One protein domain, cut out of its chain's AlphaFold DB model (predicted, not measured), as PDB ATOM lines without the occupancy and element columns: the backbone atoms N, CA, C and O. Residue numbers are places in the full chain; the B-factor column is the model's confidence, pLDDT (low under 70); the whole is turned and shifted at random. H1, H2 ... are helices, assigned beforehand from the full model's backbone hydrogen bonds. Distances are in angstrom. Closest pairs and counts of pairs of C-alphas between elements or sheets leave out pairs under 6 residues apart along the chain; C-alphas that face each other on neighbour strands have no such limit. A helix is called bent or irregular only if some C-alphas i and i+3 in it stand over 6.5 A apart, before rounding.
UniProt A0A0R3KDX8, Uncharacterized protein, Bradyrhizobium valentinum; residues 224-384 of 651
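This is residues 224 to 384 of the 651 residues of an uncharacterized protein of Bradyrhizobium valentinum (UniProt A0A0R3KDX8). One long helix, H4, runs through the middle, with the helical hairpin of H8 and H9 packed along one side and H2, H6 and H7 packed on another; H1 and H3 cover H2 on its side away from H4. Two stretches stick out, residues 311 to 317, of which 311 is the last residue of H4 and the rest lie in the link from H4 to H5, and residues 348 to 354 between H7 and H8. The printed part has 161 residues with nine named helices, H1 to H9 along the chain, and no named strand; the class is all helix. It is compact, with a radius of gyration of the C-alphas of 16.8 A, and elongated, spanning 57 by 36 by 29 A.

The longest helix, H4, takes residues 285 to 311 and is 38.4 A long, from C-alpha 285 at (-7.881, 2.026, 41.610) to C-alpha 311 at (-20.672, -33.850, 36.464). Before it come H1, residues 225 to 232, H2, residues 242 to 256 and 21.1 A long, and H3, residues 259 to 266. After it come H5, residues 322 to 328, H6, residues 330 to 335, and H7, residues 337 to 345. H8, residues 355 to 368, is 19.9 A long, and H9, residues 372 to 384, is 18.3 A long, ending with C-alpha 384 at (-13.395, -19.489, 47.978). H7 is irregular, but only just, with C-alphas 340 and 343 6.7 A apart; H8 is irregular, with C-alphas 362 and 365 7.0 A apart.

H4 and H2 are the hubs, touching five helices each. H4, H8 and H9 form an up and down bundle, each running against the one before it. H9 touches H4 the same way at a shallow tilt of 10 degrees, the closest C-alphas being those of Thr 297 and Ser 381, 5.7 A apart. H4 touches H8 with residues 286 to 293 alone, closest at the C-alphas of Gly 286 and Val 366, 5.7 A. With residues 285 to 292 alone H4 touches H2 at a steep tilt of 38 degrees, closest at the C-alphas of Leu 247 and Phe 288, 5.1 A. H4 touches H6 with residues 295 to 303 alone, closest at the C-alphas of Leu 295 and Thr 335, 5.0 A. H7 touches H2 and H4, in H4 residues 292 to 296 alone, closest there at the C-alphas of His 292 and Ala 338, 6.0 A. H2 and H3 form a hairpin, the C-alphas of Gly 249 and Gly 262 coming closest at 4.2 A. H1 touches H3, the C-alphas of Gly 225 and Ala 265 being closest at 4.0 A. H5 and H6 only just touch, only at the corner, with 3 pairs of C-alphas within 8 A, the closest those of Val 326 and Leu 332, 5.1 A. H1 and H9 are apart. Every O i to N i+4 pair is within hydrogen-bond range in H1, H2, H3, H4, H5, H6 and H9, but 3 of 5 in H7 and 8 of 10 in H8.

The two C-alphas farthest apart are those of Arg 236 and Asp 314, 57.1 A. The printed part has no cut. The link from H3 to H4, 18 residues, is long. Mean pLDDT of the printed part is 81.7; residues 311 to 320 and 340 to 353 are under 70.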
ATOM      1  N   ASP A 224     -29.596   1.343  37.471       95.88
ATOM      2  CA  ASP A 224     -30.063   2.307  36.465       95.88
ATOM      3  C   ASP A 224     -28.896   2.989  35.733       95.88
ATOM      4  O   ASP A 224     -28.468   4.095  36.075       95.88
ATOM      5  N   GLY A 225     -28.379   2.331  34.692       93.69
ATOM      6  CA  GLY A 225     -27.234   2.843  33.932       93.69
ATOM      7  C   GLY A 225     -27.491   4.159  33.197       93.69
ATOM      8  O   GLY A 225     -26.592   4.997  33.097       93.69
ATOM      9  N   ALA A 226     -28.718   4.399  32.729       95.00
ATOM     10  CA  ALA A 226     -29.059   5.654  32.062       95.00
ATOM     11  C   ALA A 226     -28.987   6.832  33.045       95.00
ATOM     12  O   ALA A 226     -28.409   7.878  32.724       95.00
ATOM     13  N   ALA A 227     -29.505   6.645  34.261       96.19
ATOM     14  CA  ALA A 227     -29.440   7.661  35.299       96.19
ATOM     15  C   ALA A 227     -28.019   7.866  35.847       96.19
ATOM     16  O   ALA A 227     -27.665   9.002  36.168       96.19
ATOM     17  N   VAL A 228     -27.168   6.830  35.880       96.19
ATOM     18  CA  VAL A 228     -25.727   6.992  36.174       96.19
ATOM     19  C   VAL A 228     -25.074   7.927  35.156       96.19
ATOM     20  O   VAL A 228     -24.481   8.935  35.551       96.19
ATOM     21  N   LYS A 229     -25.239   7.653  33.853       94.38
ATOM     22  CA  LYS A 229     -24.691   8.490  32.769       94.38
ATOM     23  C   LYS A 229     -25.190   9.931  32.873       94.38
ATOM     24  O   LYS A 229     -24.404  10.873  32.778       94.38
ATOM     25  N   GLN A 230     -26.489  10.118  33.117       94.44
ATOM     26  CA  GLN A 230     -27.077  11.443  33.304       94.44
ATOM     27  C   GLN A 230     -26.515  12.157  34.540       94.44
ATOM     28  O   GLN A 230     -26.256  13.360  34.488       94.44
ATOM     29  N   ALA A 231     -26.317  11.438  35.648       94.38
ATOM     30  CA  ALA A 231     -25.815  12.013  36.884       94.38
ATOM     31  C   ALA A 231     -24.416  12.608  36.693       94.38
ATOM     32  O   ALA A 231     -24.211  13.754  37.098       94.38
ATOM     33  N   ILE A 232     -23.500  11.868  36.058       94.44
ATOM     34  CA  ILE A 232     -22.099  12.279  35.877       94.44
ATOM     35  C   ILE A 232     -21.890  13.263  34.717       94.44
ATOM     36  O   ILE A 232     -20.879  13.959  34.693       94.44
ATOM     37  N   ALA A 233     -22.849  13.400  33.792       91.06
ATOM     38  CA  ALA A 233     -22.752  14.320  32.651       91.06
ATOM     39  C   ALA A 233     -22.584  15.801  33.047       91.06
ATOM     40  O   ALA A 233     -22.083  16.599  32.256       91.06
ATOM     41  N   GLY A 234     -23.003  16.176  34.262       83.62
ATOM     42  CA  GLY A 234     -22.840  17.529  34.805       83.62
ATOM     43  C   GLY A 234     -21.460  17.820  35.407       83.62
ATOM     44  O   GLY A 234     -21.214  18.950  35.828       83.62
ATOM     45  N   LEU A 235     -20.573  16.824  35.486       89.12
ATOM     46  CA  LEU A 235     -19.224  16.991  36.017       89.12
ATOM     47  C   LEU A 235     -18.244  17.468  34.943       89.12
ATOM     48  O   LEU A 235     -18.441  17.290  33.740       89.12
ATOM     49  N   ARG A 236     -17.131  18.059  35.389       87.25
ATOM     50  CA  ARG A 236     -15.987  18.298  34.504       87.25
ATOM     51  C   ARG A 236     -15.414  16.960  34.030       87.25
ATOM     52  O   ARG A 236     -15.436  15.982  34.768       87.25
ATOM     53  N   LYS A 237     -14.840  16.937  32.822       84.12
ATOM     54  CA  LYS A 237     -14.276  15.716  32.210       84.12
ATOM     55  C   LYS A 237     -13.193  15.038  33.062       84.12
ATOM     56  O   LYS A 237     -13.003  13.839  32.934       84.12
ATOM     57  N   ASP A 238     -12.493  15.812  33.888       84.31
ATOM     58  CA  ASP A 238     -11.410  15.390  34.780       84.31
ATOM     59  C   ASP A 238     -11.853  15.223  36.245       84.31
ATOM     60  O   ASP A 238     -11.009  15.088  37.128       84.31
ATOM     61  N   ALA A 239     -13.159  15.302  36.531       88.50
ATOM     62  CA  ALA A 239     -13.679  15.196  37.895       88.50
ATOM     63  C   ALA A 239     -13.705  13.755  38.423       88.50
ATOM     64  O   ALA A 239     -13.639  13.566  39.637       88.50
ATOM     65  N   LEU A 240     -13.824  12.780  37.516       90.31
ATOM     66  CA  LEU A 240     -13.792  11.347  37.792       90.31
ATOM     67  C   LEU A 240     -12.611  10.712  37.059       90.31
ATOM     68  O   LEU A 240     -12.285  11.105  35.937       90.31
ATOM     69  N   SER A 241     -12.001   9.717  37.687       90.25
ATOM     70  CA  SER A 241     -10.962   8.881  37.098       90.25
ATOM     71  C   SER A 241     -11.548   7.735  36.267       90.25
ATOM     72  O   SER A 241     -12.759   7.486  36.279       90.25
ATOM     73  N   ALA A 242     -10.700   7.008  35.535       89.88
ATOM     74  CA  ALA A 242     -11.170   5.886  34.729       89.88
ATOM     75  C   ALA A 242     -11.674   4.738  35.617       89.88
ATOM     76  O   ALA A 242     -12.747   4.193  35.349       89.88
ATOM     77  N   CYS A 243     -10.963   4.434  36.709       90.94
ATOM     78  CA  CYS A 243     -11.380   3.410  37.670       90.94
ATOM     79  C   CYS A 243     -12.707   3.757  38.357       90.94
ATOM     80  O   CYS A 243     -13.541   2.874  38.534       90.94
ATOM     81  N   GLN A 244     -12.963   5.033  38.682       92.00
ATOM     82  CA  GLN A 244     -14.253   5.442  39.254       92.00
ATOM     83  C   GLN A 244     -15.416   5.182  38.286       92.00
ATOM     84  O   GLN A 244     -16.473   4.706  38.702       92.00
ATOM     85  N   VAL A 245     -15.241   5.463  36.989       92.12
ATOM     86  CA  VAL A 245     -16.303   5.213  36.000       92.12
ATOM     87  C   VAL A 245     -16.466   3.716  35.709       92.12
ATOM     88  O   VAL A 245     -17.599   3.258  35.553       92.12
ATOM     89  N   LEU A 246     -15.379   2.938  35.697       91.12
ATOM     90  CA  LEU A 246     -15.453   1.475  35.593       91.12
ATOM     91  C   LEU A 246     -16.191   0.860  36.785       91.12
ATOM     92  O   LEU A 246     -17.094   0.054  36.576       91.12
ATOM     93  N   LEU A 247     -15.887   1.300  38.011       92.69
ATOM     94  CA  LEU A 247     -16.585   0.859  39.221       92.69
ATOM     95  C   LEU A 247     -18.094   1.130  39.133       92.69
ATOM     96  O   LEU A 247     -18.899   0.264  39.471       92.69
ATOM     97  N   LEU A 248     -18.501   2.305  38.637       93.75
ATOM     98  CA  LEU A 248     -19.918   2.609  38.395       93.75
ATOM     99  C   LEU A 248     -20.545   1.656  37.367       93.75
ATOM    100  O   LEU A 248     -21.682   1.218  37.558       93.75
ATOM    101  N   GLY A 249     -19.821   1.322  36.296       91.44
ATOM    102  CA  GLY A 249     -20.252   0.345  35.296       91.44
ATOM    103  C   GLY A 249     -20.462  -1.047  35.890       91.44
ATOM    104  O   GLY A 249     -21.514  -1.651  35.675       91.44
ATOM    105  N   GLU A 250     -19.506  -1.528  36.686       91.88
ATOM    106  CA  GLU A 250     -19.577  -2.831  37.356       91.88
ATOM    107  C   GLU A 250     -20.704  -2.905  38.380       91.88
ATOM    108  O   GLU A 250     -21.487  -3.853  38.352       91.88
ATOM    109  N   LEU A 251     -20.838  -1.892  39.242       93.19
ATOM    110  CA  LEU A 251     -21.937  -1.809  40.209       93.19
ATOM    111  C   LEU A 251     -23.290  -1.841  39.491       93.19
ATOM    112  O   LEU A 251     -24.169  -2.622  39.855       93.19
ATOM    113  N   THR A 252     -23.439  -1.044  38.430       92.56
ATOM    114  CA  THR A 252     -24.681  -0.989  37.651       92.56
ATOM    115  C   THR A 252     -25.004  -2.343  37.033       92.56
ATOM    116  O   THR A 252     -26.135  -2.816  37.149       92.56
ATOM    117  N   ALA A 253     -24.035  -2.985  36.379       88.38
ATOM    118  CA  ALA A 253     -24.250  -4.282  35.750       88.38
ATOM    119  C   ALA A 253     -24.582  -5.371  36.772       88.38
ATOM    120  O   ALA A 253     -25.517  -6.142  36.561       88.38
ATOM    121  N   TYR A 254     -23.873  -5.390  37.901       89.75
ATOM    122  CA  TYR A 254     -24.098  -6.350  38.973       89.75
ATOM    123  C   TYR A 254     -25.517  -6.231  39.549       89.75
ATOM    124  O   TYR A 254     -26.241  -7.225  39.645       89.75
ATOM    125  N   HIS A 255     -25.964  -5.011  39.865       90.06
ATOM    126  CA  HIS A 255     -27.275  -4.785  40.479       90.06
ATOM    127  C   HIS A 255     -28.450  -4.856  39.493       90.06
ATOM    128  O   HIS A 255     -29.536  -5.294  39.873       90.06
ATOM    129  N   SER A 256     -28.245  -4.495  38.223       89.81
ATOM    130  CA  SER A 256     -29.250  -4.672  37.158       89.81
ATOM    131  C   SER A 256     -29.306  -6.094  36.600       89.81
ATOM    132  O   SER A 256     -30.290  -6.462  35.957       89.81
ATOM    133  N   ARG A 257     -28.248  -6.887  36.818       87.69
ATOM    134  CA  ARG A 257     -27.994  -8.164  36.134       87.69
ATOM    135  C   ARG A 257     -27.979  -8.008  34.605       87.69
ATOM    136  O   ARG A 257     -28.443  -8.894  33.888       87.69
ATOM    137  N   SER A 258     -27.487  -6.869  34.110       85.38
ATOM    138  CA  SER A 258     -27.395  -6.538  32.684       85.38
ATOM    139  C   SER A 258     -26.067  -5.861  32.368       85.38
ATOM    140  O   SER A 258     -25.752  -4.771  32.849       85.38
ATOM    141  N   VAL A 259     -25.301  -6.496  31.487       82.88
ATOM    142  CA  VAL A 259     -24.057  -5.942  30.945       82.88
ATOM    143  C   VAL A 259     -24.342  -4.652  30.179       82.88
ATOM    144  O   VAL A 259     -23.582  -3.690  30.271       82.88
ATOM    145  N   GLU A 260     -25.458  -4.605  29.454       85.81
ATOM    146  CA  GLU A 260     -25.891  -3.455  28.665       85.81
ATOM    147  C   GLU A 260     -26.146  -2.240  29.556       85.81
ATOM    148  O   GLU A 260     -25.771  -1.129  29.189       85.81
ATOM    149  N   ALA A 261     -26.725  -2.438  30.744       89.00
ATOM    150  CA  ALA A 261     -26.917  -1.367  31.715       89.00
ATOM    151  C   ALA A 261     -25.575  -0.824  32.240       89.00
ATOM    152  O   ALA A 261     -25.396   0.393  32.316       89.00
ATOM    153  N   GLY A 262     -24.602  -1.696  32.529       87.50
ATOM    154  CA  GLY A 262     -23.241  -1.271  32.880       87.50
ATOM    155  C   GLY A 262     -22.536  -0.531  31.740       87.50
ATOM    156  O   GLY A 262     -21.932   0.521  31.949       87.50
ATOM    157  N   ALA A 263     -22.670  -1.021  30.507       85.06
ATOM    158  CA  ALA A 263     -22.154  -0.347  29.319       85.06
ATOM    159  C   ALA A 263     -22.815   1.025  29.105       85.06
ATOM    160  O   ALA A 263     -22.125   1.990  28.775       85.06
ATOM    161  N   ALA A 264     -24.124   1.138  29.347       87.62
ATOM    162  CA  ALA A 264     -24.865   2.392  29.272       87.62
ATOM    163  C   ALA A 264     -24.403   3.407  30.329       87.62
ATOM    164  O   ALA A 264     -24.273   4.586  30.000       87.62
ATOM    165  N   ALA A 265     -24.082   2.954  31.548       87.62
ATOM    166  CA  ALA A 265     -23.542   3.795  32.620       87.62
ATOM    167  C   ALA A 265     -22.220   4.476  32.232       87.62
ATOM    168  O   ALA A 265     -21.993   5.637  32.574       87.62
ATOM    169  N   MET A 266     -21.373   3.775  31.474       86.94
ATOM    170  CA  MET A 266     -20.088   4.293  30.990       86.94
ATOM    171  C   MET A 266     -20.170   4.963  29.607       86.94
ATOM    172  O   MET A 266     -19.192   5.563  29.154       86.94
ATOM    173  N   GLY A 267     -21.290   4.808  28.893       73.25
ATOM    174  CA  GLY A 267     -21.378   5.003  27.444       73.25
ATOM    175  C   GLY A 267     -20.915   6.382  26.963       73.25
ATOM    176  O   GLY A 267     -21.347   7.406  27.489       73.25
ATOM    177  N   ASP A 268     -20.079   6.397  25.922       79.19
ATOM    178  CA  ASP A 268     -19.430   7.564  25.290       79.19
ATOM    179  C   ASP A 268     -18.623   8.475  26.230       79.19
ATOM    180  O   ASP A 268     -18.241   9.583  25.831       79.19
ATOM    181  N   HIS A 269     -18.357   8.050  27.472       85.69
ATOM    182  CA  HIS A 269     -17.604   8.879  28.402       85.69
ATOM    183  C   HIS A 269     -16.217   9.187  27.806       85.69
ATOM    184  O   HIS A 269     -15.537   8.262  27.349       85.69
ATOM    185  N   PRO A 270     -15.759  10.459  27.807       85.25
ATOM    186  CA  PRO A 270     -14.535  10.863  27.112       85.25
ATOM    187  C   PRO A 270     -13.287  10.055  27.484       85.25
ATOM    188  O   PRO A 270     -12.405   9.886  26.650       85.25
ATOM    189  N   LEU A 271     -13.235   9.530  28.713       85.31
ATOM    190  CA  LEU A 271     -12.130   8.698  29.202       85.31
ATOM    191  C   LEU A 271     -11.945   7.394  28.411       85.31
ATOM    192  O   LEU A 271     -10.822   6.920  28.326       85.31
ATOM    193  N   PHE A 272     -13.002   6.838  27.807       83.88
ATOM    194  CA  PHE A 272     -12.948   5.564  27.071       83.88
ATOM    195  C   PHE A 272     -12.945   5.738  25.546       83.88
ATOM    196  O   PHE A 272     -13.163   4.774  24.816       83.88
ATOM    197  N   GLN A 273     -12.718   6.957  25.038       81.88
ATOM    198  CA  GLN A 273     -12.566   7.191  23.593       81.88
ATOM    199  C   GLN A 273     -11.244   6.630  23.045       81.88
ATOM    200  O   GLN A 273     -11.129   6.362  21.851       81.88
ATOM    201  N   SER A 274     -10.257   6.436  23.920       78.56
ATOM    202  CA  SER A 274      -9.002   5.731  23.662       78.56
ATOM    203  C   SER A 274      -8.900   4.497  24.558       78.56
ATOM    204  O   SER A 274      -9.620   4.389  25.550       78.56
ATOM    205  N   GLN A 275      -7.978   3.582  24.241       75.06
ATOM    206  CA  GLN A 275      -7.656   2.473  25.139       75.06
ATOM    207  C   GLN A 275      -7.237   3.035  26.504       75.06
ATOM    208  O   GLN A 275      -6.297   3.825  26.598       75.06
ATOM    209  N   VAL A 276      -7.975   2.659  27.546       77.12
ATOM    210  CA  VAL A 276      -7.673   3.048  28.922       77.12
ATOM    211  C   VAL A 276      -6.601   2.111  29.450       77.12
ATOM    212  O   VAL A 276      -6.712   0.899  29.310       77.12
ATOM    213  N   VAL A 277      -5.558   2.677  30.048       76.75
ATOM    214  CA  VAL A 277      -4.560   1.907  30.791       76.75
ATOM    215  C   VAL A 277      -4.847   2.118  32.265       76.75
ATOM    216  O   VAL A 277      -4.707   3.232  32.771       76.75
ATOM    217  N   ILE A 278      -5.270   1.055  32.941       83.12
ATOM    218  CA  ILE A 278      -5.491   1.085  34.382       83.12
ATOM    219  C   ILE A 278      -4.136   1.102  35.081       83.12
ATOM    220  O   ILE A 278      -3.258   0.287  34.804       83.12
ATOM    221  N   SER A 279      -3.955   2.080  35.964       84.62
ATOM    222  CA  SER A 279      -2.725   2.274  36.723       84.62
ATOM    223  C   SER A 279      -3.040   2.233  38.211       84.62
ATOM    224  O   SER A 279      -4.039   2.829  38.610       84.62
ATOM    225  N   PRO A 280      -2.157   1.657  39.048       85.44
ATOM    226  CA  PRO A 280      -2.241   1.823  40.497       85.44
ATOM    227  C   PRO A 280      -2.275   3.290  40.945       85.44
ATOM    228  O   PRO A 280      -2.796   3.582  42.008       85.44
ATOM    229  N   ARG A 281      -1.769   4.227  40.129       83.44
ATOM    230  CA  ARG A 281      -1.824   5.676  40.402       83.44
ATOM    231  C   ARG A 281      -3.177   6.322  40.085       83.44
ATOM    232  O   ARG A 281      -3.338   7.522  40.279       83.44
ATOM    233  N   ASP A 282      -4.131   5.582  39.522       86.56
ATOM    234  CA  ASP A 282      -5.481   6.101  39.318       86.56
ATOM    235  C   ASP A 282      -6.173   6.237  40.691       86.56
ATOM    236  O   ASP A 282      -6.224   5.256  41.436       86.56
ATOM    237  N   PRO A 283      -6.743   7.408  41.039       83.12
ATOM    238  CA  PRO A 283      -7.346   7.616  42.352       83.12
ATOM    239  C   PRO A 283      -8.467   6.632  42.702       83.12
ATOM    240  O   PRO A 283      -8.722   6.405  43.871       83.12
ATOM    241  N   GLY A 284      -9.157   6.053  41.719       88.12
ATOM    242  CA  GLY A 284     -10.217   5.068  41.944       88.12
ATOM    243  C   GLY A 284      -9.736   3.618  41.957       88.12
ATOM    244  O   GLY A 284     -10.577   2.724  42.022       88.12
ATOM    245  N   TYR A 285      -8.429   3.368  41.817       90.00
ATOM    246  CA  TYR A 285      -7.881   2.026  41.610       90.00
ATOM    247  C   TYR A 285      -8.239   1.063  42.744       90.00
ATOM    248  O   TYR A 285      -8.710  -0.031  42.460       90.00
ATOM    249  N   GLY A 286      -8.060   1.457  44.009       90.56
ATOM    250  CA  GLY A 286      -8.253   0.552  45.144       90.56
ATOM    251  C   GLY A 286      -9.697   0.067  45.288       90.56
ATOM    252  O   GLY A 286      -9.940  -1.135  45.355       90.56
ATOM    253  N   GLU A 287     -10.679   0.970  45.293       90.44
ATOM    254  CA  GLU A 287     -12.098   0.591  45.341       90.44
ATOM    255  C   GLU A 287     -12.512  -0.243  44.124       90.44
ATOM    256  O   GLU A 287     -13.221  -1.241  44.279       90.44
ATOM    257  N   PHE A 288     -12.047   0.138  42.930       91.81
ATOM    258  CA  PHE A 288     -12.329  -0.591  41.699       91.81
ATOM    259  C   PHE A 288     -11.783  -2.020  41.747       91.81
ATOM    260  O   PHE A 288     -12.559  -2.959  41.594       91.81
ATOM    261  N   THR A 289     -10.488  -2.221  42.018       91.06
ATOM    262  CA  THR A 289      -9.897  -3.570  42.016       91.06
ATOM    263  C   THR A 289     -10.477  -4.453  43.111       91.06
ATOM    264  O   THR A 289     -10.729  -5.634  42.869       91.06
ATOM    265  N   LYS A 290     -10.767  -3.892  44.294       92.31
ATOM    266  CA  LYS A 290     -11.454  -4.615  45.374       92.31
ATOM    267  C   LYS A 290     -12.814  -5.149  44.921       92.31
ATOM    268  O   LYS A 290     -13.141  -6.301  45.206       92.31
ATOM    269  N   PHE A 291     -13.611  -4.339  44.223       92.12
ATOM    270  CA  PHE A 291     -14.906  -4.780  43.704       92.12
ATOM    271  C   PHE A 291     -14.759  -5.752  42.524       92.12
ATOM    272  O   PHE A 291     -15.389  -6.808  42.522       92.12
ATOM    273  N   HIS A 292     -13.856  -5.456  41.590       91.25
ATOM    274  CA  HIS A 292     -13.563  -6.282  40.421       91.25
ATOM    275  C   HIS A 292     -13.153  -7.713  40.807       91.25
ATOM    276  O   HIS A 292     -13.727  -8.687  40.319       91.25
ATOM    277  N   VAL A 293     -12.228  -7.866  41.763       90.94
ATOM    278  CA  VAL A 293     -11.791  -9.184  42.259       90.94
ATOM    279  C   VAL A 293     -12.933  -9.934  42.951       90.94
ATOM    280  O   VAL A 293     -13.065 -11.147  42.767       90.94
ATOM    281  N   ARG A 294     -13.814  -9.244  43.692       91.81
ATOM    282  CA  ARG A 294     -15.015  -9.872  44.276       91.81
ATOM    283  C   ARG A 294     -15.941 -10.432  43.194       91.81
ATOM    284  O   ARG A 294     -16.453 -11.540  43.362       91.81
ATOM    285  N   LEU A 295     -16.139  -9.698  42.095       89.56
ATOM    286  CA  LEU A 295     -16.954 -10.155  40.969       89.56
ATOM    287  C   LEU A 295     -16.331 -11.365  40.273       89.56
ATOM    288  O   LEU A 295     -17.020 -12.369  40.102       89.56
ATOM    289  N   LEU A 296     -15.036 -11.314  39.942       88.31
ATOM    290  CA  LEU A 296     -14.329 -12.443  39.327       88.31
ATOM    291  C   LEU A 296     -14.349 -13.687  40.219       88.31
ATOM    292  O   LEU A 296     -14.599 -14.788  39.738       88.31
ATOM    293  N   THR A 297     -14.167 -13.514  41.528       88.19
ATOM    294  CA  THR A 297     -14.273 -14.611  42.499       88.19
ATOM    295  C   THR A 297     -15.664 -15.236  42.474       88.19
ATOM    296  O   THR A 297     -15.786 -16.451  42.373       88.19
ATOM    297  N   GLY A 298     -16.722 -14.418  42.537       87.12
ATOM    298  CA  GLY A 298     -18.100 -14.916  42.498       87.12
ATOM    299  C   GLY A 298     -18.464 -15.578  41.167       87.12
ATOM    300  O   GLY A 298     -19.222 -16.545  41.144       87.12
ATOM    301  N   PHE A 299     -17.912 -15.082  40.058       87.38
ATOM    302  CA  PHE A 299     -18.057 -15.705  38.746       87.38
ATOM    303  C   PHE A 299     -17.438 -17.104  38.720       87.38
ATOM    304  O   PHE A 299     -18.100 -18.071  38.348       87.38
ATOM    305  N   GLU A 300     -16.181 -17.214  39.140       86.38
ATOM    306  CA  GLU A 300     -15.416 -18.456  39.084       86.38
ATOM    307  C   GLU A 300     -15.926 -19.512  40.063       86.38
ATOM    308  O   GLU A 300     -16.063 -20.679  39.694       86.38
ATOM    309  N   GLU A 301     -16.318 -19.098  41.267       84.94
ATOM    310  CA  GLU A 301     -16.986 -19.966  42.239       84.94
ATOM    311  C   GLU A 301     -18.278 -20.545  41.647       84.94
ATOM    312  O   GLU A 301     -18.462 -21.762  41.622       84.94
ATOM    313  N   ARG A 302     -19.145 -19.697  41.074       84.12
ATOM    314  CA  ARG A 302     -20.398 -20.161  40.470       84.12
ATOM    315  C   ARG A 302     -20.157 -21.061  39.258       84.12
ATOM    316  O   ARG A 302     -20.868 -22.049  39.077       84.12
ATOM    317  N   ARG A 303     -19.150 -20.751  38.441       83.06
ATOM    318  CA  ARG A 303     -18.745 -21.582  37.302       83.06
ATOM    319  C   ARG A 303     -18.311 -22.976  37.760       83.06
ATOM    320  O   ARG A 303     -18.749 -23.960  37.166       83.06
ATOM    321  N   ALA A 304     -17.502 -23.059  38.817       81.44
ATOM    322  CA  ALA A 304     -17.068 -24.324  39.403       81.44
ATOM    323  C   ALA A 304     -18.250 -25.121  39.986       81.44
ATOM    324  O   ALA A 304     -18.381 -26.308  39.693       81.44
ATOM    325  N   GLU A 305     -19.166 -24.472  40.716       79.06
ATOM    326  CA  GLU A 305     -20.387 -25.117  41.230       79.06
ATOM    327  C   GLU A 305     -21.238 -25.734  40.112       79.06
ATOM    328  O   GLU A 305     -21.776 -26.833  40.255       79.06
ATOM    329  N   MET A 306     -21.389 -25.026  38.990       76.31
ATOM    330  CA  MET A 306     -22.150 -25.535  37.852       76.31
ATOM    331  C   MET A 306     -21.451 -26.718  37.188       76.31
ATOM    332  O   MET A 306     -22.124 -27.691  36.851       76.31
ATOM    333  N   ALA A 307     -20.127 -26.657  37.028       77.25
ATOM    334  CA  ALA A 307     -19.345 -27.772  36.504       77.25
ATOM    335  C   ALA A 307     -19.518 -29.029  37.376       77.25
ATOM    336  O   ALA A 307     -19.829 -30.095  36.845       77.25
ATOM    337  N   ASP A 308     -19.439 -28.885  38.702       71.62
ATOM    338  CA  ASP A 308     -19.700 -29.962  39.664       71.62
ATOM    339  C   ASP A 308     -21.128 -30.523  39.532       71.62
ATOM    340  O   ASP A 308     -21.330 -31.740  39.522       71.62
ATOM    341  N   ALA A 309     -22.133 -29.654  39.385       70.62
ATOM    342  CA  ALA A 309     -23.527 -30.068  39.230       70.62
ATOM    343  C   ALA A 309     -23.803 -30.788  37.896       70.62
ATOM    344  O   ALA A 309     -24.658 -31.674  37.850       70.62
ATOM    345  N   ILE A 310     -23.103 -30.418  36.818       72.19
ATOM    346  CA  ILE A 310     -23.181 -31.096  35.514       72.19
ATOM    347  C   ILE A 310     -22.540 -32.481  35.610       72.19
ATOM    348  O   ILE A 310     -23.178 -33.467  35.239       72.19
ATOM    349  N   LEU A 311     -21.338 -32.571  36.194       69.94
ATOM    350  CA  LEU A 311     -20.672 -33.850  36.464       69.94
ATOM    351  C   LEU A 311     -21.551 -34.775  37.319       69.94
ATOM    352  O   LEU A 311     -21.612 -35.974  37.068       69.94
ATOM    353  N   ALA A 312     -22.296 -34.227  38.285       67.62
ATOM    354  CA  ALA A 312     -23.202 -35.002  39.133       67.62
ATOM    355  C   ALA A 312     -24.422 -35.594  38.412       67.62
ATOM    356  O   ALA A 312     -25.034 -36.529  38.933       67.62
ATOM    357  N   LYS A 313     -24.815 -35.059  37.252       68.38
ATOM    358  CA  LYS A 313     -26.006 -35.507  36.513       68.38
ATOM    359  C   LYS A 313     -25.735 -36.644  35.521       68.38
ATOM    360  O   LYS A 313     -26.665 -37.028  34.819       68.38
ATOM    361  N   ASP A 314     -24.517 -37.195  35.473       56.75
ATOM    362  CA  ASP A 314     -24.086 -38.188  34.469       56.75
ATOM    363  C   ASP A 314     -24.314 -37.699  33.006       56.75
ATOM    364  O   ASP A 314     -24.353 -38.493  32.065       56.75
ATOM    365  N   GLU A 315     -24.459 -36.384  32.777       54.12
ATOM    366  CA  GLU A 315     -24.548 -35.803  31.433       54.12
ATOM    367  C   GLU A 315     -23.126 -35.623  30.879       54.12
ATOM    368  O   GLU A 315     -22.359 -34.775  31.323       54.12
ATOM    369  N   ILE A 316     -22.761 -36.455  29.898       49.59
ATOM    370  CA  ILE A 316     -21.393 -36.621  29.354       49.59
ATOM    371  C   ILE A 316     -20.834 -35.356  28.660       49.59
ATOM    372  O   ILE A 316     -19.670 -35.328  28.264       49.59
ATOM    373  N   ALA A 317     -21.603 -34.278  28.527       53.84
ATOM    374  CA  ALA A 317     -21.126 -33.053  27.898       53.84
ATOM    375  C   ALA A 317     -21.279 -31.859  28.841       53.84
ATOM    376  O   ALA A 317     -22.393 -31.453  29.169       53.84
ATOM    377  N   ALA A 318     -20.148 -31.237  29.194       55.75
ATOM    378  CA  ALA A 318     -20.160 -29.833  29.578       55.75
ATOM    379  C   ALA A 318     -20.965 -29.052  28.519       55.75
ATOM    380  O   ALA A 318     -20.828 -29.355  27.326       55.75
ATOM    381  N   PRO A 319     -21.815 -28.090  28.914       56.72
ATOM    382  CA  PRO A 319     -22.616 -27.327  27.973       56.72
ATOM    383  C   PRO A 319     -21.691 -26.743  26.907       56.72
ATOM    384  O   PRO A 319     -20.774 -25.982  27.211       56.72
ATOM    385  N   SER A 320     -21.918 -27.133  25.651       58.91
ATOM    386  CA  SER A 320     -21.103 -26.697  24.511       58.91
ATOM    387  C   SER A 320     -21.200 -25.190  24.265       58.91
ATOM    388  O   SER A 320     -20.380 -24.633  23.543       58.91
ATOM    389  N   ASP A 321     -22.199 -24.541  24.868       75.62
ATOM    390  CA  ASP A 321     -22.425 -23.105  24.821       75.62
ATOM    391  C   ASP A 321     -22.476 -22.518  26.241       75.62
ATOM    392  O   ASP A 321     -23.527 -22.405  26.874       75.62
ATOM    393  N   PHE A 322     -21.305 -22.154  26.762       70.62
ATOM    394  CA  PHE A 322     -21.191 -21.492  28.060       70.62
ATOM    395  C   PHE A 322     -21.800 -20.078  28.053       70.62
ATOM    396  O   PHE A 322     -22.214 -19.593  29.105       70.62
ATOM    397  N   ALA A 323     -21.929 -19.426  26.892       75.31
ATOM    398  CA  ALA A 323     -22.582 -18.121  26.808       75.31
ATOM    399  C   ALA A 323     -24.081 -18.240  27.122       75.31
ATOM    400  O   ALA A 323     -24.598 -17.476  27.937       75.31
ATOM    401  N   ALA A 324     -24.753 -19.265  26.588       77.62
ATOM    402  CA  ALA A 324     -26.141 -19.572  26.942       77.62
ATOM    403  C   ALA A 324     -26.314 -19.883  28.444       77.62
ATOM    404  O   ALA A 324     -27.321 -19.517  29.055       77.62
ATOM    405  N   VAL A 325     -25.311 -20.516  29.065       77.12
ATOM    406  CA  VAL A 325     -25.303 -20.786  30.511       77.12
ATOM    407  C   VAL A 325     -25.224 -19.491  31.317       77.12
ATOM    408  O   VAL A 325     -26.047 -19.298  32.214       77.12
ATOM    409  N   VAL A 326     -24.291 -18.596  30.973       78.69
ATOM    410  CA  VAL A 326     -24.151 -17.273  31.604       78.69
ATOM    411  C   VAL A 326     -25.435 -16.462  31.457       78.69
ATOM    412  O   VAL A 326     -25.854 -15.808  32.410       78.69
ATOM    413  N   GLU A 327     -26.104 -16.533  30.305       78.56
ATOM    414  CA  GLU A 327     -27.412 -15.905  30.159       78.56
ATOM    415  C   GLU A 327     -28.438 -16.542  31.101       78.56
ATOM    416  O   GLU A 327     -29.142 -15.823  31.799       78.56
ATOM    417  N   SER A 328     -28.536 -17.865  31.187       80.56
ATOM    418  CA  SER A 328     -29.563 -18.516  32.013       80.56
ATOM    419  C   SER A 328     -29.367 -18.376  33.534       80.56
ATOM    420  O   SER A 328     -30.352 -18.441  34.272       80.56
ATOM    421  N   ASP A 329     -28.133 -18.165  34.012       82.50
ATOM    422  CA  ASP A 329     -27.806 -18.080  35.439       82.50
ATOM    423  C   ASP A 329     -27.711 -16.612  35.915       82.50
ATOM    424  O   ASP A 329     -26.814 -15.874  35.502       82.50
ATOM    425  N   PRO A 330     -28.605 -16.153  36.817       78.06
ATOM    426  CA  PRO A 330     -28.623 -14.763  37.271       78.06
ATOM    427  C   PRO A 330     -27.337 -14.301  37.966       78.06
ATOM    428  O   PRO A 330     -27.038 -13.107  37.929       78.06
ATOM    429  N   THR A 331     -26.609 -15.211  38.619       78.12
ATOM    430  CA  THR A 331     -25.366 -14.899  39.330       78.12
ATOM    431  C   THR A 331     -24.227 -14.744  38.335       78.12
ATOM    432  O   THR A 331     -23.553 -13.719  38.371       78.12
ATOM    433  N   LEU A 332     -24.059 -15.695  37.405       80.81
ATOM    434  CA  LEU A 332     -23.055 -15.583  36.342       80.81
ATOM    435  C   LEU A 332     -23.292 -14.344  35.489       80.81
ATOM    436  O   LEU A 332     -22.346 -13.629  35.188       80.81
ATOM    437  N   ARG A 333     -24.544 -14.036  35.143       80.56
ATOM    438  CA  ARG A 333     -24.869 -12.824  34.387       80.56
ATOM    439  C   ARG A 333     -24.446 -11.546  35.119       80.56
ATOM    440  O   ARG A 333     -23.950 -10.615  34.491       80.56
ATOM    441  N   ALA A 334     -24.638 -11.502  36.438       76.62
ATOM    442  CA  ALA A 334     -24.272 -10.355  37.264       76.62
ATOM    443  C   ALA A 334     -22.752 -10.206  37.438       76.62
ATOM    444  O   ALA A 334     -22.255  -9.084  37.505       76.62
ATOM    445  N   THR A 335     -22.008 -11.312  37.508       80.94
ATOM    446  CA  THR A 335     -20.557 -11.303  37.759       80.94
ATOM    447  C   THR A 335     -19.707 -11.326  36.485       80.94
ATOM    448  O   THR A 335     -18.581 -10.829  36.502       80.94
ATOM    449  N   ALA A 336     -20.249 -11.793  35.354       78.19
ATOM    450  CA  ALA A 336     -19.571 -11.836  34.053       78.19
ATOM    451  C   ALA A 336     -19.154 -10.455  33.530       78.19
ATOM    452  O   ALA A 336     -18.293 -10.367  32.655       78.19
ATOM    453  N   VAL A 337     -19.730  -9.369  34.061       75.19
ATOM    454  CA  VAL A 337     -19.328  -8.005  33.694       75.19
ATOM    455  C   VAL A 337     -17.830  -7.777  33.899       75.19
ATOM    456  O   VAL A 337     -17.205  -7.150  33.048       75.19
ATOM    457  N   ALA A 338     -17.238  -8.342  34.955       74.75
ATOM    458  CA  ALA A 338     -15.811  -8.192  35.219       74.75
ATOM    459  C   ALA A 338     -14.964  -8.767  34.067       74.75
ATOM    460  O   ALA A 338     -14.040  -8.109  33.598       74.75
ATOM    461  N   LEU A 339     -15.353  -9.919  33.507       70.88
ATOM    462  CA  LEU A 339     -14.686 -10.527  32.348       70.88
ATOM    463  C   LEU A 339     -14.861  -9.726  31.056       70.88
ATOM    464  O   LEU A 339     -14.009  -9.760  30.177       70.88
ATOM    465  N   LEU A 340     -15.970  -9.002  30.906       67.50
ATOM    466  CA  LEU A 340     -16.208  -8.167  29.725       67.50
ATOM    467  C   LEU A 340     -15.450  -6.837  29.788       67.50
ATOM    468  O   LEU A 340     -15.188  -6.221  28.751       67.50
ATOM    469  N   LEU A 341     -15.098  -6.395  30.995       64.56
ATOM    470  CA  LEU A 341     -14.264  -5.220  31.224       64.56
ATOM    471  C   LEU A 341     -12.771  -5.568  31.287       64.56
ATOM    472  O   LEU A 341     -11.963  -4.695  30.982       64.56
ATOM    473  N   GLU A 342     -12.403  -6.823  31.555       66.50
ATOM    474  CA  GLU A 342     -11.017  -7.324  31.578       66.50
ATOM    475  C   GLU A 342     -10.195  -6.953  30.318       66.50
ATOM    476  O   GLU A 342      -9.103  -6.399  30.479       66.50
ATOM    477  N   PRO A 343     -10.696  -7.080  29.065       55.69
ATOM    478  CA  PRO A 343      -9.943  -6.672  27.871       55.69
ATOM    479  C   PRO A 343      -9.661  -5.164  27.793       55.69
ATOM    480  O   PRO A 343      -8.852  -4.723  26.978       55.69
ATOM    481  N   ARG A 344     -10.360  -4.349  28.594       52.34
ATOM    482  CA  ARG A 344     -10.134  -2.899  28.720       52.34
ATOM    483  C   ARG A 344      -9.147  -2.558  29.837       52.34
ATOM    484  O   ARG A 344      -8.713  -1.414  29.904       52.34
ATOM    485  N   ILE A 345      -8.835  -3.519  30.706       52.09
ATOM    486  CA  ILE A 345      -7.925  -3.391  31.849       52.09
ATOM    487  C   ILE A 345      -6.540  -3.898  31.454       52.09
ATOM    488  O   ILE A 345      -5.540  -3.266  31.801       52.09
ATOM    489  N   ASP A 346      -6.472  -4.981  30.673       48.34
ATOM    490  CA  ASP A 346      -5.203  -5.594  30.311       48.34
ATOM    491  C   ASP A 346      -4.758  -5.245  28.881       48.34
ATOM    492  O   ASP A 346      -5.231  -5.774  27.876       48.34
ATOM    493  N   GLY A 347      -3.783  -4.339  28.784       48.88
ATOM    494  CA  GLY A 347      -3.029  -4.103  27.549       48.88
ATOM    495  C   GLY A 347      -2.088  -5.260  27.181       48.88
ATOM    496  O   GLY A 347      -1.392  -5.170  26.167       48.88
ATOM    497  N   ARG A 348      -2.023  -6.333  27.983       51.00
ATOM    498  CA  ARG A 348      -1.145  -7.494  27.778       51.00
ATOM    499  C   ARG A 348      -1.886  -8.623  27.058       51.00
ATOM    500  O   ARG A 348      -2.016  -9.739  27.552       51.00
ATOM    501  N   SER A 349      -2.336  -8.364  25.833       43.34
ATOM    502  CA  SER A 349      -2.888  -9.415  24.973       43.34
ATOM    503  C   SER A 349      -1.832 -10.508  24.715       43.34
ATOM    504  O   SER A 349      -0.917 -10.299  23.918       43.34
ATOM    505  N   GLY A 350      -1.935 -11.672  25.369       51.94
ATOM    506  CA  GLY A 350      -1.194 -12.876  24.962       51.94
ATOM    507  C   GLY A 350      -0.615 -13.775  26.056       51.94
ATOM    508  O   GLY A 350      -0.187 -14.881  25.725       51.94
ATOM    509  N   ILE A 351      -0.614 -13.376  27.333       50.66
ATOM    510  CA  ILE A 351      -0.154 -14.247  28.430       50.66
ATOM    511  C   ILE A 351      -1.383 -14.760  29.181       50.66
ATOM    512  O   ILE A 351      -2.078 -13.986  29.824       50.66
ATOM    513  N   LYS A 352      -1.653 -16.071  29.117       58.25
ATOM    514  CA  LYS A 352      -2.630 -16.714  30.009       58.25
ATOM    515  C   LYS A 352      -2.072 -16.693  31.435       58.25
ATOM    516  O   LYS A 352      -1.358 -17.614  31.826       58.25
ATOM    517  N   GLN A 353      -2.344 -15.628  32.179       67.19
ATOM    518  CA  GLN A 353      -2.120 -15.591  33.621       67.19
ATOM    519  C   GLN A 353      -3.152 -16.487  34.327       67.19
ATOM    520  O   GLN A 353      -4.272 -16.662  33.844       67.19
ATOM    521  N   SER A 354      -2.773 -17.093  35.456       79.44
ATOM    522  CA  SER A 354      -3.757 -17.748  36.322       79.44
ATOM    523  C   SER A 354      -4.600 -16.676  37.014       79.44
ATOM    524  O   SER A 354      -4.096 -15.596  37.329       79.44
ATOM    525  N   LEU A 355      -5.867 -16.970  37.301       78.75
ATOM    526  CA  LEU A 355      -6.749 -16.038  38.008       78.75
ATOM    527  C   LEU A 355      -6.155 -15.606  39.366       78.75
ATOM    528  O   LEU A 355      -6.192 -14.436  39.728       78.75
ATOM    529  N   THR A 356      -5.499 -16.533  40.065       78.56
ATOM    530  CA  THR A 356      -4.753 -16.275  41.304       78.56
ATOM    531  C   THR A 356      -3.653 -15.230  41.123       78.56
ATOM    532  O   THR A 356      -3.528 -14.312  41.940       78.56
ATOM    533  N   SER A 357      -2.867 -15.337  40.043       81.94
ATOM    534  CA  SER A 357      -1.830 -14.346  39.733       81.94
ATOM    535  C   SER A 357      -2.437 -12.985  39.399       81.94
ATOM    536  O   SER A 357      -1.967 -11.980  39.911       81.94
ATOM    537  N   MET A 358      -3.555 -12.957  38.670       83.38
ATOM    538  CA  MET A 358      -4.279 -11.725  38.352       83.38
ATOM    539  C   MET A 358      -4.817 -11.025  39.611       83.38
ATOM    540  O   MET A 358      -4.701  -9.806  39.737       83.38
ATOM    541  N   PHE A 359      -5.375 -11.779  40.565       88.19
ATOM    542  CA  PHE A 359      -5.872 -11.234  41.834       88.19
ATOM    543  C   PHE A 359      -4.747 -10.638  42.670       88.19
ATOM    544  O   PHE A 359      -4.883  -9.528  43.186       88.19
ATOM    545  N   SER A 360      -3.634 -11.366  42.766       84.38
ATOM    546  CA  SER A 360      -2.443 -10.918  43.484       84.38
ATOM    547  C   SER A 360      -1.880  -9.654  42.838       84.38
ATOM    548  O   SER A 360      -1.756  -8.641  43.516       84.38
ATOM    549  N   ASP A 361      -1.656  -9.662  41.522       86.06
ATOM    550  CA  ASP A 361      -1.133  -8.518  40.767       86.06
ATOM    551  C   ASP A 361      -2.042  -7.279  40.890       86.06
ATOM    552  O   ASP A 361      -1.554  -6.152  40.996       86.06
ATOM    553  N   SER A 362      -3.366  -7.472  40.920       86.69
ATOM    554  CA  SER A 362      -4.340  -6.374  41.006       86.69
ATOM    555  C   SER A 362      -4.430  -5.758  42.405       86.69
ATOM    556  O   SER A 362      -4.549  -4.537  42.532       86.69
ATOM    557  N   LEU A 363      -4.389  -6.580  43.460       90.38
ATOM    558  CA  LEU A 363      -4.576  -6.123  44.843       90.38
ATOM    559  C   LEU A 363      -3.269  -5.772  45.552       90.38
ATOM    560  O   LEU A 363      -3.309  -4.966  46.480       90.38
ATOM    561  N   LEU A 364      -2.124  -6.314  45.122       89.75
ATOM    562  CA  LEU A 364      -0.833  -6.083  45.775       89.75
ATOM    563  C   LEU A 364      -0.500  -4.589  45.935       89.75
ATOM    564  O   LEU A 364      -0.188  -4.209  47.060       89.75
ATOM    565  N   PRO A 365      -0.673  -3.708  44.925       89.38
ATOM    566  CA  PRO A 365      -0.414  -2.277  45.114       89.38
ATOM    567  C   PRO A 365      -1.286  -1.637  46.206       89.38
ATOM    568  O   PRO A 365      -0.847  -0.743  46.924       89.38
ATOM    569  N   VAL A 366      -2.530  -2.103  46.350       89.31
ATOM    570  CA  VAL A 366      -3.492  -1.594  47.342       89.31
ATOM    571  C   VAL A 366      -3.121  -2.088  48.745       89.31
ATOM    572  O   VAL A 366      -3.200  -1.336  49.716       89.31
ATOM    573  N   ILE A 367      -2.660  -3.337  48.844       89.19
ATOM    574  CA  ILE A 367      -2.154  -3.954  50.077       89.19
ATOM    575  C   ILE A 367      -0.862  -3.268  50.536       89.19
ATOM    576  O   ILE A 367      -0.732  -2.944  51.714       89.19
ATOM    577  N   GLU A 368       0.074  -3.009  49.621       87.75
ATOM    578  CA  GLU A 368       1.335  -2.305  49.898       87.75
ATOM    579  C   GLU A 368       1.100  -0.875  50.404       87.75
ATOM    580  O   GLU A 368       1.865  -0.377  51.228       87.75
ATOM    581  N   ALA A 369      -0.003  -0.243  49.990       83.56
ATOM    582  CA  ALA A 369      -0.461   1.041  50.521       83.56
ATOM    583  C   ALA A 369      -1.182   0.953  51.882       83.56
ATOM    584  O   ALA A 369      -1.696   1.955  52.386       83.56
ATOM    585  N   GLY A 370      -1.224  -0.234  52.493       84.62
ATOM    586  CA  GLY A 370      -1.775  -0.465  53.825       84.62
ATOM    587  C   GLY A 370      -3.279  -0.745  53.867       84.62
ATOM    588  O   GLY A 370      -3.853  -0.747  54.958       84.62
ATOM    589  N   ASP A 371      -3.937  -0.998  52.728       86.88
ATOM    590  CA  ASP A 371      -5.359  -1.355  52.717       86.88
ATOM    591  C   ASP A 371      -5.571  -2.802  53.193       86.88
ATOM    592  O   ASP A 371      -5.388  -3.789  52.472       86.88
ATOM    593  N   ARG A 372      -6.013  -2.923  54.443       88.12
ATOM    594  CA  ARG A 372      -6.305  -4.210  55.084       88.12
ATOM    595  C   ARG A 372      -7.530  -4.910  54.488       88.12
ATOM    596  O   ARG A 372      -7.609  -6.137  54.541       88.12
ATOM    597  N   GLU A 373      -8.488  -4.171  53.928       88.31
ATOM    598  CA  GLU A 373      -9.658  -4.761  53.269       88.31
ATOM    599  C   GLU A 373      -9.231  -5.484  51.989       88.31
ATOM    600  O   GLU A 373      -9.673  -6.606  51.754       88.31
ATOM    601  N   ALA A 374      -8.327  -4.888  51.205       91.38
ATOM    602  CA  ALA A 374      -7.759  -5.526  50.017       91.38
ATOM    603  C   ALA A 374      -7.070  -6.857  50.366       91.38
ATOM    604  O   ALA A 374      -7.293  -7.862  49.690       91.38
ATOM    605  N   LEU A 375      -6.316  -6.891  51.471       92.25
ATOM    606  CA  LEU A 375      -5.680  -8.115  51.965       92.25
ATOM    607  C   LEU A 375      -6.713  -9.196  52.314       92.25
ATOM    608  O   LEU A 375      -6.579 -10.348  51.902       92.25
ATOM    609  N   ARG A 376      -7.773  -8.822  53.044       91.31
ATOM    610  CA  ARG A 376      -8.869  -9.742  53.391       91.31
ATOM    611  C   ARG A 376      -9.573 -10.266  52.141       91.31
ATOM    612  O   ARG A 376      -9.811 -11.467  52.056       91.31
ATOM    613  N   ILE A 377      -9.859  -9.402  51.163       91.94
ATOM    614  CA  ILE A 377     -10.479  -9.796  49.890       91.94
ATOM    615  C   ILE A 377      -9.595 -10.796  49.149       91.94
ATOM    616  O   ILE A 377     -10.122 -11.801  48.678       91.94
ATOM    617  N   LEU A 378      -8.278 -10.569  49.073       94.25
ATOM    618  CA  LEU A 378      -7.352 -11.498  48.422       94.25
ATOM    619  C   LEU A 378      -7.457 -12.896  49.044       94.25
ATOM    620  O   LEU A 378      -7.780 -13.853  48.346       94.25
ATOM    621  N   PHE A 379      -7.273 -13.016  50.360       95.12
ATOM    622  CA  PHE A 379      -7.316 -14.315  51.036       95.12
ATOM    623  C   PHE A 379      -8.698 -14.975  50.997       95.12
ATOM    624  O   PHE A 379      -8.788 -16.181  50.772       95.12
ATOM    625  N   GLN A 380      -9.782 -14.208  51.144       93.00
ATOM    626  CA  GLN A 380     -11.143 -14.727  50.968       93.00
ATOM    627  C   GLN A 380     -11.364 -15.261  49.551       93.00
ATOM    628  O   GLN A 380     -12.014 -16.290  49.382       93.00
ATOM    629  N   SER A 381     -10.812 -14.590  48.542       92.12
ATOM    630  CA  SER A 381     -10.924 -15.008  47.144       92.12
ATOM    631  C   SER A 381     -10.166 -16.309  46.895       92.12
ATOM    632  O   SER A 381     -10.748 -17.260  46.381       92.12
ATOM    633  N   LEU A 382      -8.914 -16.404  47.352       93.62
ATOM    634  CA  LEU A 382      -8.111 -17.629  47.249       93.62
ATOM    635  C   LEU A 382      -8.767 -18.810  47.978       93.62
ATOM    636  O   LEU A 382      -8.819 -19.924  47.458       93.62
ATOM    637  N   TYR A 383      -9.320 -18.560  49.166       92.81
ATOM    638  CA  TYR A 383     -10.047 -19.570  49.927       92.81
ATOM    639  C   TYR A 383     -11.301 -20.061  49.186       92.81
ATOM    640  O   TYR A 383     -11.485 -21.269  49.031       92.81
ATOM    641  N   ARG A 384     -12.149 -19.146  48.693       88.81
ATOM    642  CA  ARG A 384     -13.395 -19.489  47.978       88.81
ATOM    643  C   ARG A 384     -13.137 -20.241  46.678       88.81
ATOM    644  O   ARG A 384     -13.894 -21.141  46.329       88.81
TER     645      ARG A 384